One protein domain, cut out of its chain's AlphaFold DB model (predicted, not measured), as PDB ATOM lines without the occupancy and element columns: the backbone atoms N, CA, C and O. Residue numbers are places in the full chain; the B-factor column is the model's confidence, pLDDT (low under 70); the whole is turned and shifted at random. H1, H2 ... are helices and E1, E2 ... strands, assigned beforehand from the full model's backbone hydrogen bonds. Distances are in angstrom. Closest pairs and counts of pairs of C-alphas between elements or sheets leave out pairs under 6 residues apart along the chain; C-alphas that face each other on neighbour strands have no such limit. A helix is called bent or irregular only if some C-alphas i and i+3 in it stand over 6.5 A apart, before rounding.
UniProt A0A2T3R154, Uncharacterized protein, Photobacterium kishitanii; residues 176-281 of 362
ATOM      1  N   PHE A 176      23.139  21.257   7.613       98.56
ATOM      2  CA  PHE A 176      22.888  21.576   9.014       98.56
ATOM      3  C   PHE A 176      23.827  20.768   9.909       98.56
ATOM      4  O   PHE A 176      24.450  19.806   9.458       98.56
ATOM      5  N   ALA A 177      23.935  21.177  11.167       98.62
ATOM      6  CA  ALA A 177      24.690  20.461  12.178       98.62
ATOM      7  C   ALA A 177      23.939  20.464  13.509       98.62
ATOM      8  O   ALA A 177      23.054  21.302  13.725       98.62
ATOM      9  N   GLU A 178      24.305  19.536  14.380       98.25
ATOM     10  CA  GLU A 178      23.785  19.391  15.733       98.25
ATOM     11  C   GLU A 178      24.947  19.312  16.719       98.25
ATOM     12  O   GLU A 178      26.006  18.764  16.412       98.25
ATOM     13  N   VAL A 179      24.747  19.923  17.887       98.31
ATOM     14  CA  VAL A 179      25.705  19.863  18.988       98.31
ATOM     15  C   VAL A 179      25.421  18.594  19.768       98.31
ATOM     16  O   VAL A 179      24.312  18.419  20.269       98.31
ATOM     17  N   ILE A 180      26.423  17.734  19.881       97.44
ATOM     18  CA  ILE A 180      26.407  16.623  20.820       97.44
ATOM     19  C   ILE A 180      26.961  17.164  22.136       97.44
ATOM     20  O   ILE A 180      28.101  17.630  22.204       97.44
ATOM     21  N   GLU A 181      26.103  17.171  23.153       94.44
ATOM     22  CA  GLU A 181      26.338  17.773  24.468       94.44
ATOM     23  C   GLU A 181      27.300  16.923  25.310       94.44
ATOM     24  O   GLU A 181      26.905  16.256  26.264       94.44
ATOM     25  N   ASP A 182      28.571  16.933  24.922       89.25
ATOM     26  CA  ASP A 182      29.659  16.210  25.575       89.25
ATOM     27  C   ASP A 182      30.903  17.107  25.718       89.25
ATOM     28  O   ASP A 182      30.959  18.216  25.178       89.25
ATOM     29  N   ASN A 183      31.900  16.637  26.466       84.38
ATOM     30  CA  ASN A 183      33.194  17.286  26.634       84.38
ATOM     31  C   ASN A 183      34.322  16.313  26.233       84.38
ATOM     32  O   ASN A 183      34.572  15.343  26.952       84.38
ATOM     33  N   PRO A 184      35.055  16.566  25.130       89.38
ATOM     34  CA  PRO A 184      34.985  17.749  24.265       89.38
ATOM     35  C   PRO A 184      33.682  17.833  23.454       89.38
ATOM     36  O   PRO A 184      33.067  16.814  23.152       89.38
ATOM     37  N   VAL A 185      33.289  19.056  23.077       94.56
ATOM     38  CA  VAL A 185      32.083  19.301  22.269       94.56
ATOM     39  C   VAL A 185      32.237  18.650  20.900       94.56
ATOM     40  O   VAL A 185      33.207  18.914  20.189       94.56
ATOM     41  N   VAL A 186      31.254  17.841  20.506       94.88
ATOM     42  CA  VAL A 186      31.221  17.182  19.195       94.88
ATOM     43  C   VAL A 186      30.109  17.784  18.343       94.88
ATOM     44  O   VAL A 186      29.038  18.139  18.836       94.88
ATOM     45  N   ILE A 187      30.370  17.920  17.044       98.44
ATOM     46  CA  ILE A 187      29.432  18.482  16.073       98.44
ATOM     47  C   ILE A 187      29.142  17.426  15.024       98.44
ATOM     48  O   ILE A 187      30.050  17.005  14.311       98.44
ATOM     49  N   GLU A 188      27.877  17.037  14.898       98.31
ATOM     50  CA  GLU A 188      27.436  16.099  13.870       98.31
ATOM     51  C   GLU A 188      26.747  16.839  12.728       98.31
ATOM     52  O   GLU A 188      25.809  17.612  12.926       98.31
ATOM     53  N   TYR A 189      27.202  16.591  11.501       98.62
ATOM     54  CA  TYR A 189      26.648  17.213  10.304       98.62
ATOM     55  C   TYR A 189      25.607  16.328   9.630       98.62
ATOM     56  O   TYR A 189      25.801  15.127   9.441       98.62
ATOM     57  N   ARG A 190      24.536  16.957   9.148       97.88
ATOM     58  CA  ARG A 190      23.463  16.292   8.411       97.88
ATOM     59  C   ARG A 190      22.948  17.125   7.249       97.88
ATOM     60  O   ARG A 190      23.176  18.332   7.146       97.88
ATOM     61  N   VAL A 191      22.192  16.456   6.387       97.69
ATOM     62  CA  VAL A 191      21.468  17.087   5.286       97.69
ATOM     63  C   VAL A 191      19.982  17.192   5.607       97.69
ATOM     64  O   VAL A 191      19.385  16.253   6.126       97.69
ATOM     65  N   ASP A 192      19.384  18.327   5.268       96.50
ATOM     66  CA  ASP A 192      17.938  18.523   5.236       96.50
ATOM     67  C   ASP A 192      17.540  18.931   3.817       96.50
ATOM     68  O   ASP A 192      18.014  19.927   3.270       96.50
ATOM     69  N   ILE A 193      16.692  18.115   3.203       95.31
ATOM     70  CA  ILE A 193      16.250  18.278   1.818       95.31
ATOM     71  C   ILE A 193      14.792  18.741   1.724       95.31
ATOM     72  O   ILE A 193      14.262  18.836   0.621       95.31
ATOM     73  N   SER A 194      14.135  19.025   2.854       93.50
ATOM     74  CA  SER A 194      12.714  19.402   2.912       93.50
ATOM     75  C   SER A 194      12.390  20.665   2.111       93.50
ATOM     76  O   SER A 194      11.301  20.797   1.561       93.50
ATOM     77  N   THR A 195      13.356  21.574   2.000       90.81
ATOM     78  CA  THR A 195      13.243  22.848   1.281       90.81
ATOM     79  C   THR A 195      13.667  22.755  -0.190       90.81
ATOM     80  O   THR A 195      13.554  23.731  -0.936       90.81
ATOM     81  N   LEU A 196      14.145  21.588  -0.646       92.81
ATOM     82  CA  LEU A 196      14.530  21.351  -2.036       92.81
ATOM     83  C   LEU A 196      13.351  20.791  -2.838       92.81
ATOM     84  O   LEU A 196      13.097  19.590  -2.862       92.81
ATOM     85  N   ASN A 197      12.680  21.669  -3.585       91.31
ATOM     86  CA  ASN A 197      11.532  21.297  -4.424       91.31
ATOM     87  C   ASN A 197      11.897  20.351  -5.585       91.31
ATOM     88  O   ASN A 197      11.065  19.573  -6.051       91.31
ATOM     89  N   ASN A 198      13.134  20.420  -6.086       92.56
ATOM     90  CA  ASN A 198      13.603  19.528  -7.143       92.56
ATOM     91  C   ASN A 198      14.071  18.203  -6.528       92.56
ATOM     92  O   ASN A 198      15.169  18.111  -5.977       92.56
ATOM     93  N   THR A 199      13.247  17.168  -6.675       92.56
ATOM     94  CA  THR A 199      13.491  15.830  -6.119       92.56
ATOM     95  C   THR A 199      14.781  15.186  -6.632       92.56
ATOM     96  O   THR A 199      15.436  14.455  -5.891       92.56
ATOM     97  N   SER A 200      15.181  15.478  -7.873       92.81
ATOM     98  CA  SER A 200      16.435  14.987  -8.445       92.81
ATOM     99  C   SER A 200      17.636  15.636  -7.757       92.81
ATOM    100  O   SER A 200      18.520  14.939  -7.263       92.81
ATOM    101  N   LEU A 201      17.634  16.968  -7.620       94.12
ATOM    102  CA  LEU A 201      18.686  17.692  -6.895       94.12
ATOM    103  C   LEU A 201      18.751  17.284  -5.419       94.12
ATOM    104  O   LEU A 201      19.847  17.100  -4.899       94.12
ATOM    105  N   ALA A 202      17.605  17.076  -4.767       95.56
ATOM    106  CA  ALA A 202      17.539  16.591  -3.390       95.56
ATOM    107  C   ALA A 202      18.257  15.240  -3.221       95.56
ATOM    108  O   ALA A 202      19.114  15.100  -2.348       95.56
ATOM    109  N   LYS A 203      17.992  14.264  -4.103       95.38
ATOM    110  CA  LYS A 203      18.711  12.976  -4.105       95.38
ATOM    111  C   LYS A 203      20.213  13.168  -4.321       95.38
ATOM    112  O   LYS A 203      21.013  12.557  -3.615       95.38
ATOM    113  N   LYS A 204      20.597  14.048  -5.251       95.69
ATOM    114  CA  LYS A 204      22.006  14.332  -5.551       95.69
ATOM    115  C   LYS A 204      22.737  14.981  -4.381       95.69
ATOM    116  O   LYS A 204      23.902  14.666  -4.172       95.69
ATOM    117  N   VAL A 205      22.078  15.842  -3.600       96.88
ATOM    118  CA  VAL A 205      22.635  16.413  -2.357       96.88
ATOM    119  C   VAL A 205      22.980  15.304  -1.367       96.88
ATOM    120  O   VAL A 205      24.106  15.265  -0.876       96.88
ATOM    121  N   VAL A 206      22.053  14.371  -1.124       96.44
ATOM    122  CA  VAL A 206      22.275  13.232  -0.216       96.44
ATOM    123  C   VAL A 206      23.424  12.354  -0.716       96.44
ATOM    124  O   VAL A 206      24.347  12.048   0.040       96.44
ATOM    125  N   ALA A 207      23.406  11.992  -2.002       94.69
ATOM    126  CA  ALA A 207      24.465  11.200  -2.621       94.69
ATOM    127  C   ALA A 207      25.825  11.898  -2.516       94.69
ATOM    128  O   ALA A 207      26.815  11.280  -2.142       94.69
ATOM    129  N   HIS A 208      25.874  13.202  -2.794       95.75
ATOM    130  CA  HIS A 208      27.084  14.016  -2.715       95.75
ATOM    131  C   HIS A 208      27.644  14.083  -1.295       95.75
ATOM    132  O   HIS A 208      28.847  13.929  -1.108       95.75
ATOM    133  N   PHE A 209      26.781  14.298  -0.302       96.31
ATOM    134  CA  PHE A 209      27.176  14.348   1.103       96.31
ATOM    135  C   PHE A 209      27.823  13.035   1.557       96.31
ATOM    136  O   PHE A 209      28.860  13.064   2.214       96.31
ATOM    137  N   LYS A 210      27.265  11.900   1.119       94.19
ATOM    138  CA  LYS A 210      27.787  10.561   1.411       94.19
ATOM    139  C   LYS A 210      29.069  10.225   0.642       94.19
ATOM    140  O   LYS A 210      30.025   9.752   1.236       94.19
ATOM    141  N   VAL A 211      29.086  10.426  -0.678       92.50
ATOM    142  CA  VAL A 211      30.196   9.995  -1.553       92.50
ATOM    143  C   VAL A 211      31.499  10.718  -1.229       92.50
ATOM    144  O   VAL A 211      32.560  10.116  -1.338       92.50
ATOM    145  N   TYR A 212      31.429  11.989  -0.827       93.69
ATOM    146  CA  TYR A 212      32.610  12.776  -0.464       93.69
ATOM    147  C   TYR A 212      32.871  12.826   1.045       93.69
ATOM    148  O   TYR A 212      33.617  13.697   1.478       93.69
ATOM    149  N   ASP A 213      32.225  11.949   1.819       94.56
ATOM    150  CA  ASP A 213      32.362  11.832   3.276       94.56
ATOM    151  C   ASP A 213      32.310  13.177   4.022       94.56
ATOM    152  O   ASP A 213      33.121  13.501   4.891       94.56
ATOM    153  N   LEU A 214      31.355  14.024   3.625       96.88
ATOM    154  CA  LEU A 214      31.321  15.407   4.094       96.88
ATOM    155  C   LEU A 214      30.997  15.510   5.586       96.88
ATOM    156  O   LEU A 214      31.416  16.477   6.209       96.88
ATOM    157  N   ALA A 215      30.286  14.533   6.156       97.88
ATOM    158  CA  ALA A 215      29.995  14.506   7.586       97.88
ATOM    159  C   ALA A 215      31.283  14.482   8.415       97.88
ATOM    160  O   ALA A 215      31.486  15.364   9.248       97.88
ATOM    161  N   ASN A 216      32.178  13.530   8.136       96.75
ATOM    162  CA  ASN A 216      33.421  13.364   8.885       96.75
ATOM    163  C   ASN A 216      34.365  14.546   8.657       96.75
ATOM    164  O   ASN A 216      34.798  15.172   9.620       96.75
ATOM    165  N   ILE A 217      34.580  14.936   7.393       97.06
ATOM    166  CA  ILE A 217      35.447  16.077   7.049       97.06
ATOM    167  C   ILE A 217      34.993  17.349   7.773       97.06
ATOM    168  O   ILE A 217      35.814  18.122   8.259       97.06
ATOM    169  N   PHE A 218      33.686  17.616   7.816       98.56
ATOM    170  CA  PHE A 218      33.181  18.823   8.467       98.56
ATOM    171  C   PHE A 218      33.231  18.729   9.989       98.56
ATOM    172  O   PHE A 218      33.511  19.741  10.623       98.56
ATOM    173  N   SER A 219      33.022  17.543  10.564       98.19
ATOM    174  CA  SER A 219      33.132  17.321  12.011       98.19
ATOM    175  C   SER A 219      34.569  17.540  12.504       98.19
ATOM    176  O   SER A 219      34.773  18.218  13.506       98.19
ATOM    177  N   GLU A 220      35.573  17.069  11.757       97.50
ATOM    178  CA  GLU A 220      36.995  17.312  12.059       97.50
ATOM    179  C   GLU A 220      37.348  18.808  12.024       97.50
ATOM    180  O   GLU A 220      37.997  19.323  12.932       97.50
ATOM    181  N   LEU A 221      36.878  19.532  11.002       98.44
ATOM    182  CA  LEU A 221      37.087  20.983  10.901       98.44
ATOM    183  C   LEU A 221      36.345  21.758  11.992       98.44
ATOM    184  O   LEU A 221      36.828  22.789  12.453       98.44
ATOM    185  N   ALA A 222      35.165  21.283  12.387       98.50
ATOM    186  CA  ALA A 222      34.404  21.878  13.471       98.50
ATOM    187  C   ALA A 222      35.116  21.715  14.815       98.50
ATOM    188  O   ALA A 222      35.111  22.664  15.590       98.50
ATOM    189  N   ALA A 223      35.759  20.572  15.068       97.94
ATOM    190  CA  ALA A 223      36.571  20.370  16.265       97.94
ATOM    191  C   ALA A 223      37.744  21.369  16.330       97.94
ATOM    192  O   ALA A 223      37.913  22.045  17.341       97.94
ATOM    193  N   GLU A 224      38.483  21.552  15.227       98.00
ATOM    194  CA  GLU A 224      39.559  22.557  15.157       98.00
ATOM    195  C   GLU A 224      39.024  23.985  15.382       98.00
ATOM    196  O   GLU A 224      39.611  24.774  16.120       98.00
ATOM    197  N   GLU A 225      37.883  24.334  14.780       98.31
ATOM    198  CA  GLU A 225      37.263  25.648  14.982       98.31
ATOM    199  C   GLU A 225      36.792  25.848  16.428       98.31
ATOM    200  O   GLU A 225      36.938  26.947  16.963       98.31
ATOM    201  N   LEU A 226      36.249  24.809  17.071       97.69
ATOM    202  CA  LEU A 226      35.828  24.841  18.472       97.69
ATOM    203  C   LEU A 226      37.003  25.145  19.403       97.69
ATOM    204  O   LEU A 226      36.867  26.015  20.264       97.69
ATOM    205  N   ASP A 227      38.163  24.526  19.175       95.88
ATOM    206  CA  ASP A 227      39.393  24.840  19.909       95.88
ATOM    207  C   ASP A 227      39.789  26.315  19.729       95.88
ATOM    208  O   ASP A 227      40.104  27.016  20.697       95.88
ATOM    209  N   LEU A 228      39.717  26.825  18.493       96.94
ATOM    210  CA  LEU A 228      40.056  28.216  18.175       96.94
ATOM    211  C   LEU A 228      39.106  29.228  18.831       96.94
ATOM    212  O   LEU A 228      39.546  30.309  19.232       96.94
ATOM    213  N   ILE A 229      37.815  28.906  18.948       97.00
ATOM    214  CA  ILE A 229      36.812  29.800  19.544       97.00
ATOM    215  C   ILE A 229      36.565  29.533  21.034       97.00
ATOM    216  O   ILE A 229      35.762  30.257  21.628       97.00
ATOM    217  N   TYR A 230      37.218  28.541  21.651       96.12
ATOM    218  CA  TYR A 230      36.955  28.134  23.037       96.12
ATOM    219  C   TYR A 230      37.103  29.304  24.015       96.12
ATOM    220  O   TYR A 230      36.152  29.668  24.710       96.12
ATOM    221  N   TYR A 231      38.271  29.954  24.036       94.31
ATOM    222  CA  TYR A 231      38.531  31.065  24.957       94.31
ATOM    223  C   TYR A 231      37.686  32.299  24.648       94.31
ATOM    224  O   TYR A 231      37.283  33.003  25.573       94.31
ATOM    225  N   GLU A 232      37.384  32.554  23.372       96.50
ATOM    226  CA  GLU A 232      36.467  33.626  22.978       96.50
ATOM    227  C   GLU A 232      35.059  33.361  23.526       96.50
ATOM    228  O   GLU A 232      34.480  34.232  24.175       96.50
ATOM    229  N   SER A 233      34.541  32.146  23.327       96.31
ATOM    230  CA  SER A 233      33.210  31.731  23.777       96.31
ATOM    231  C   SER A 233      33.111  31.747  25.301       96.31
ATOM    232  O   SER A 233      32.164  32.300  25.858       96.31
ATOM    233  N   ARG A 234      34.124  31.198  25.982       94.31
ATOM    234  CA  ARG A 234      34.234  31.189  27.445       94.31
ATOM    235  C   ARG A 234      34.252  32.607  28.010       94.31
ATOM    236  O   ARG A 234      33.536  32.884  28.964       94.31
ATOM    237  N   ARG A 235      35.051  33.505  27.423       94.75
ATOM    238  CA  ARG A 235      35.141  34.905  27.852       94.75
ATOM    239  C   ARG A 235      33.801  35.620  27.698       94.75
ATOM    240  O   ARG A 235      33.341  36.237  28.649       94.75
ATOM    241  N   LEU A 236      33.163  35.499  26.531       92.88
ATOM    242  CA  LEU A 236      31.847  36.096  26.277       92.88
ATOM    243  C   LEU A 236      30.794  35.600  27.271       92.88
ATOM    244  O   LEU A 236      30.014  36.401  27.771       92.88
ATOM    245  N   PHE A 237      30.795  34.307  27.595       92.12
ATOM    246  CA  PHE A 237      29.863  33.766  28.576       92.12
ATOM    247  C   PHE A 237      30.149  34.254  30.006       92.12
ATOM    248  O   PHE A 237      29.243  34.756  30.663       92.12
ATOM    249  N   LEU A 238      31.393  34.123  30.489       87.94
ATOM    250  CA  LEU A 238      31.754  34.425  31.883       87.94
ATOM    251  C   LEU A 238      31.761  35.928  32.199       87.94
ATOM    252  O   LEU A 238      31.388  36.320  33.302       87.94
ATOM    253  N   GLU A 239      32.213  36.772  31.267       91.00
ATOM    254  CA  GLU A 239      32.278  38.229  31.466       91.00
ATOM    255  C   GLU A 239      30.958  38.924  31.121       91.00
ATOM    256  O   GLU A 239      30.669  39.996  31.658       91.00
ATOM    257  N   CYS A 240      30.166  38.340  30.217       90.88
ATOM    258  CA  CYS A 240      28.856  38.853  29.841       90.88
ATOM    259  C   CYS A 240      27.770  37.884  30.319       90.88
ATOM    260  O   CYS A 240      27.445  37.900  31.505       90.88
ATOM    261  N   ASN A 241      27.179  37.093  29.420       86.31
ATOM    262  CA  ASN A 241      26.200  36.046  29.723       86.31
ATOM    263  C   ASN A 241      25.884  35.224  28.445       86.31
ATOM    264  O   ASN A 241      26.526  35.380  27.401       86.31
ATOM    265  N   SER A 242      24.888  34.333  28.522       90.69
ATOM    266  CA  SER A 242      24.468  33.462  27.417       90.69
ATOM    267  C   SER A 242      23.901  34.205  26.204       90.69
ATOM    268  O   SER A 242      24.099  33.755  25.072       90.69
ATOM    269  N   PHE A 243      23.240  35.351  26.399       90.75
ATOM    270  CA  PHE A 243      22.693  36.175  25.321       90.75
ATOM    271  C   PHE A 243      23.806  36.731  24.427       90.75
ATOM    272  O   PHE A 243      23.734  36.598  23.205       90.75
ATOM    273  N   GLU A 244      24.865  37.289  25.010       93.94
ATOM    274  CA  GLU A 244      26.006  37.838  24.275       93.94
ATOM    275  C   GLU A 244      26.752  36.754  23.497       93.94
ATOM    276  O   GLU A 244      27.060  36.954  22.317       93.94
ATOM    277  N   LEU A 245      26.985  35.584  24.105       96.06
ATOM    278  CA  LEU A 245      27.577  34.443  23.401       96.06
ATOM    279  C   LEU A 245      26.703  34.013  22.211       96.06
ATOM    280  O   LEU A 245      27.193  33.890  21.087       96.06
ATOM    281  N   LYS A 246      25.395  33.844  22.429       98.00
ATOM    282  CA  LYS A 246      24.433  33.473  21.381       98.00
ATOM    283  C   LYS A 246      24.399  34.500  20.248       98.00
ATOM    284  O   LYS A 246      24.473  34.122  19.080       98.00
ATOM    285  N   SER A 247      24.341  35.789  20.579       96.88
ATOM    286  CA  SER A 247      24.349  36.895  19.616       96.88
ATOM    287  C   SER A 247      25.620  36.896  18.765       96.88
ATOM    288  O   SER A 247      25.547  37.003  17.539       96.88
ATOM    289  N   HIS A 248      26.786  36.685  19.379       97.00
ATOM    290  CA  HIS A 248      28.062  36.584  18.666       97.00
ATOM    291  C   HIS A 248      28.089  35.414  17.672       97.00
ATOM    292  O   HIS A 248      28.468  35.577  16.509       97.00
ATOM    293  N   LEU A 249      27.619  34.236  18.093       98.50
ATOM    294  CA  LEU A 249      27.520  33.055  17.229       98.50
ATOM    295  C   LEU A 249      26.549  33.289  16.056       98.50
ATOM    296  O   LEU A 249      26.852  32.911  14.921       98.50
ATOM    297  N   ILE A 250      25.419  33.970  16.293       98.56
ATOM    298  CA  ILE A 250      24.476  34.374  15.236       98.56
ATOM    299  C   ILE A 250      25.160  35.304  14.229       98.56
ATOM    300  O   ILE A 250      25.058  35.067  13.026       98.56
ATOM    301  N   GLN A 251      25.909  36.309  14.686       97.56
ATOM    302  CA  GLN A 251      26.615  37.241  13.799       97.56
ATOM    303  C   GLN A 251      27.651  36.524  12.917       97.56
ATOM    304  O   GLN A 251      27.706  36.761  11.704       97.56
ATOM    305  N   LYS A 252      28.425  35.585  13.485       97.06
ATOM    306  CA  LYS A 252      29.352  34.740  12.709       97.06
ATOM    307  C   LYS A 252      28.613  33.909  11.658       97.06
ATOM    308  O   LYS A 252      29.010  33.899  10.487       97.06
ATOM    309  N   LYS A 253      27.502  33.272  12.047       98.00
ATOM    310  CA  LYS A 253      26.624  32.534  11.130       98.00
ATOM    311  C   LYS A 253      26.115  33.427  10.001       98.00
ATOM    312  O   LYS A 253      26.178  33.027   8.843       98.00
ATOM    313  N   GLU A 254      25.614  34.622  10.298       97.44
ATOM    314  CA  GLU A 254      25.030  35.532   9.306       97.44
ATOM    315  C   GLU A 254      26.054  36.042   8.296       97.44
ATOM    316  O   GLU A 254      25.760  36.102   7.099       97.44
ATOM    317  N   SER A 255      27.263  36.357   8.763       94.88
ATOM    318  CA  SER A 255      28.379  36.740   7.899       94.88
ATOM    319  C   SER A 255      28.701  35.628   6.895       94.88
ATOM    320  O   SER A 255      28.703  35.857   5.683       94.88
ATOM    321  N   GLY A 256      28.857  34.389   7.378       94.31
ATOM    322  CA  GLY A 256      29.098  33.230   6.517       94.31
ATOM    323  C   GLY A 256      27.930  32.925   5.573       94.31
ATOM    324  O   GLY A 256      28.147  32.626   4.398       94.31
ATOM    325  N   PHE A 257      26.692  33.049   6.059       96.12
ATOM    326  CA  PHE A 257      25.476  32.706   5.316       96.12
ATOM    327  C   PHE A 257      25.287  33.585   4.074       96.12
ATOM    328  O   PHE A 257      24.820  33.097   3.045       96.12
ATOM    329  N   LYS A 258      25.700  34.859   4.137       94.25
ATOM    330  CA  LYS A 258      25.688  35.784   2.989       94.25
ATOM    331  C   LYS A 258      26.650  35.366   1.875       94.25
ATOM    332  O   LYS A 258      26.402  35.682   0.715       94.25
ATOM    333  N   CYS A 259      27.734  34.668   2.208       91.56
ATOM    334  CA  CYS A 259      28.713  34.200   1.230       91.56
ATOM    335  C   CYS A 259      28.388  32.792   0.722       91.56
ATOM    336  O   CYS A 259      28.345  32.558  -0.483       91.56
ATOM    337  N   TYR A 260      28.187  31.848   1.644       94.31
ATOM    338  CA  TYR A 260      28.022  30.429   1.347       94.31
ATOM    339  C   TYR A 260      27.051  29.784   2.349       94.31
ATOM    340  O   TYR A 260      27.477  29.264   3.375       94.31
ATOM    341  N   LYS A 261      25.750  29.752   2.023       96.19
ATOM    342  CA  LYS A 261      24.683  29.185   2.882       96.19
ATOM    343  C   LYS A 261      24.959  27.760   3.379       96.19
ATOM    344  O   LYS A 261      24.515  27.394   4.456       96.19
ATOM    345  N   ASN A 262      25.687  26.972   2.586       96.88
ATOM    346  CA  ASN A 262      26.009  25.569   2.857       96.88
ATOM    347  C   ASN A 262      27.500  25.354   3.169       96.88
ATOM    348  O   ASN A 262      28.075  24.342   2.764       96.88
ATOM    349  N   SER A 263      28.165  26.325   3.807       96.94
ATOM    350  CA  SER A 263      29.487  26.088   4.397       96.94
ATOM    351  C   SER A 263      29.356  25.363   5.735       96.94
ATOM    352  O   SER A 263      28.372  25.532   6.457       96.94
ATOM    353  N   TRP A 264      30.371  24.573   6.087       98.19
ATOM    354  CA  TRP A 264      30.388  23.863   7.364       98.19
ATOM    355  C   TRP A 264      30.401  24.832   8.553       98.19
ATOM    356  O   TRP A 264      29.755  24.546   9.556       98.19
ATOM    357  N   GLN A 265      31.031  26.009   8.417       98.31
ATOM    358  CA  GLN A 265      31.021  27.049   9.451       98.31
ATOM    359  C   GLN A 265      29.617  27.595   9.706       98.31
ATOM    360  O   GLN A 265      29.241  27.831  10.847       98.31
ATOM    361  N   VAL A 266      28.827  27.819   8.651       98.56
ATOM    362  CA  VAL A 266      27.460  28.333   8.802       98.56
ATOM    363  C   VAL A 266      26.610  27.348   9.594       98.56
ATOM    364  O   VAL A 266      25.938  27.760  10.535       98.56
ATOM    365  N   ALA A 267      26.684  26.061   9.251       98.62
ATOM    366  CA  ALA A 267      25.995  25.007   9.986       98.62
ATOM    367  C   ALA A 267      26.522  24.867  11.430       98.62
ATOM    368  O   ALA A 267      25.709  24.775  12.347       98.62
ATOM    369  N   LEU A 268      27.841  24.965  11.648       98.81
ATOM    370  CA  LEU A 268      28.458  24.978  12.981       98.81
ATOM    371  C   LEU A 268      27.900  26.110  13.846       98.81
ATOM    372  O   LEU A 268      27.259  25.857  14.860       98.81
ATOM    373  N   TYR A 269      28.082  27.362  13.429       98.81
ATOM    374  CA  TYR A 269      27.665  28.526  14.211       98.81
ATOM    375  C   TYR A 269      26.143  28.590  14.402       98.81
ATOM    376  O   TYR A 269      25.652  29.039  15.442       98.81
ATOM    377  N   GLN A 270      25.375  28.085  13.434       98.75
ATOM    378  CA  GLN A 270      23.935  27.907  13.594       98.75
ATOM    379  C   GLN A 270      23.590  26.870  14.665       98.75
ATOM    380  O   GLN A 270      22.656  27.098  15.428       98.75
ATOM    381  N   SER A 271      24.303  25.744  14.718       98.69
ATOM    382  CA  SER A 271      24.070  24.703  15.723       98.69
ATOM    383  C   SER A 271      24.434  25.192  17.129       98.69
ATOM    384  O   SER A 271      23.610  25.095  18.034       98.69
ATOM    385  N   LEU A 272      25.591  25.848  17.284       98.69
ATOM    386  CA  LEU A 272      26.048  26.400  18.561       98.69
ATOM    387  C   LEU A 272      25.090  27.464  19.102       98.69
ATOM    388  O   LEU A 272      24.692  27.396  20.258       98.69
ATOM    389  N   SER A 273      24.654  28.411  18.259       98.50
ATOM    390  CA  SER A 273      23.704  29.462  18.671       98.50
ATOM    391  C   SER A 273      22.306  28.941  19.020       98.50
ATOM    392  O   SER A 273      21.527  29.651  19.652       98.50
ATOM    393  N   ARG A 274      21.957  27.723  18.593       97.88
ATOM    394  CA  ARG A 274      20.691  27.060  18.935       97.88
ATOM    395  C   ARG A 274      20.813  26.097  20.114       97.88
ATOM    396  O   ARG A 274      19.785  25.706  20.655       97.88
ATOM    397  N   SER A 275      22.030  25.710  20.494       97.75
ATOM    398  CA  SER A 275      22.271  24.844  21.642       97.75
ATOM    399  C   SER A 275      22.211  25.667  22.924       97.75
ATOM    400  O   SER A 275      23.103  26.469  23.208       97.75
ATOM    401  N   GLU A 276      21.161  25.453  23.713       95.00
ATOM    402  CA  GLU A 276      21.059  26.045  25.048       95.00
ATOM    403  C   GLU A 276      22.149  25.502  25.977       95.00
ATOM    404  O   GLU A 276      22.680  26.250  26.793       95.00
ATOM    405  N   TRP A 277      22.564  24.243  25.819       95.94
ATOM    406  CA  TRP A 277      23.693  23.678  26.558       95.94
ATOM    407  C   TRP A 277      24.990  24.461  26.306       95.94
ATOM    408  O   TRP A 277      25.632  24.925  27.250       95.94
ATOM    409  N   TYR A 278      25.333  24.707  25.037       97.06
ATOM    410  CA  TYR A 278      26.537  25.464  24.690       97.06
ATOM    411  C   TYR A 278      26.420  26.939  25.104       97.06
ATOM    412  O   TYR A 278      27.318  27.477  25.750       97.06
ATOM    413  N   CYS A 279      25.300  27.601  24.786       96.56
ATOM    414  CA  CYS A 279      25.109  29.022  25.090       96.56
ATOM    415  C   CYS A 279      25.078  29.312  26.599       96.56
ATOM    416  O   CYS A 279      25.490  30.395  27.007       96.56
ATOM    417  N   ASN A 280      24.655  28.354  27.430       93.88
ATOM    418  CA  ASN A 280      24.699  28.460  28.891       93.88
ATOM    419  C   ASN A 280      26.030  27.973  29.502       93.88
ATOM    420  O   ASN A 280      26.089  27.663  30.691       93.88
ATOM    421  N   GLY A 281      27.099  27.899  28.700       92.56
ATOM    422  CA  GLY A 281      28.464  27.707  29.187       92.56
ATOM    423  C   GLY A 281      28.817  26.283  29.613       92.56
ATOM    424  O   GLY A 281      29.868  26.085  30.216       92.56
TER     425      GLY A 281
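Overview. This is residues 176 to 281 of the 362 residues of an uncharacterized protein of Photobacterium kishitanii (UniProt A0A2T3R154). Helix H4 forms the core, with a two-stranded hairpin, E1 and E2, packed on one side of it and the long helix H3 on the other. The bent helix H2 runs past this core, its arm H2a packing on E2 and H4 and its arm H2b folding over to H3 at one end of the body, while H1 lies at the opposite end beside E2. The 106 printed residues hold two named strands and then five named helices, in the order E1, E2, H1, H2, H3, H4, H5; the sheet E1 - E2 is antiparallel and the class is mostly helix. The whole is compact, with a radius of gyration of the C-alphas of 14.7 A, yet only just elongated, spanning 49 by 24 by 21 A.

Along the chain. E1, residues 176 to 180, begins at C-alpha 176 (22.888, 21.576, 9.014) and is 13.3 A long. E2, residues 186 to 191, is 17.0 A long. H1 is residues 199 to 211, 18.3 A. H2, residues 214 to 239, was assigned as one helix by its hydrogen bonds but is bent: C-alphas 228 and 231 are 7.5 A apart. Its arms are H2a, residues 214 to 228, 20.9 A, and H2b, residues 231 to 239, 11.5 A, at a steep tilt of 56 degrees. H3, residues 242 to 259, begins at C-alpha 242 (24.468, 33.462, 27.417) and is 26.5 A long. H4 is residues 264 to 274, 15.4 A. H5, residues 276 to 279, ends at C-alpha 279 (25.109, 29.022, 25.090).

Arrangement. The hairpin E1 and E2 is antiparallel at 151 degrees, with N 178 and O 188 2.8 A apart and N 190 and O 176 2.9 A apart, both within hydrogen-bond range. The closest C-alphas of E1 and H4 are those of Phe 176 and Ala 267, 4.7 A apart; for E2 and H2a they are those of Tyr 189 and Ala 215, 5.1 A. For E2 and H1 they are those of Val 191 and Val 206, 6.8 A; H1 touches no helix. H3 and H4, a helical hairpin, touch at a shallow tilt of 28 degrees, opposite ways, closest at the C-alphas of Lys 253 and Val 266, 4.9 A. H2a touches H4 with residues 218 to 222 alone, at a steep tilt of 65 degrees, closest at the C-alphas of Phe 218 and Trp 264, 5.9 A. H3 touches H2b with residues 242 to 245 alone, in a helical hairpin, closest at the C-alphas of Leu 236 and Leu 245, 5.4 A; the tilt of 38 degrees is only just steep. H3 touches H5 with residues 242 to 246 alone, closest at the C-alphas of Ser 242 and Cys 279, 5.1 A. H4 and H5 only just touch, only at the corner, with 3 pairs of C-alphas within 8 A, the closest those of Leu 272 and Tyr 278, 6.2 A. E1 and H3 are apart. Every O i to N i+4 pair is within hydrogen-bond range in H1, H2a, H2b and H4, and 13 of 14 in H3; H5 is too short for such a pair.

Size, cuts and confidence. The two C-alphas farthest apart, those of Ser 200 and Glu 239, are 48.8 A apart. The printed part has no cut and no long link; the link from E2 to H1 is short, the others tight. The mean pLDDT of the printed part is 95.6, and no printed residue is under 70.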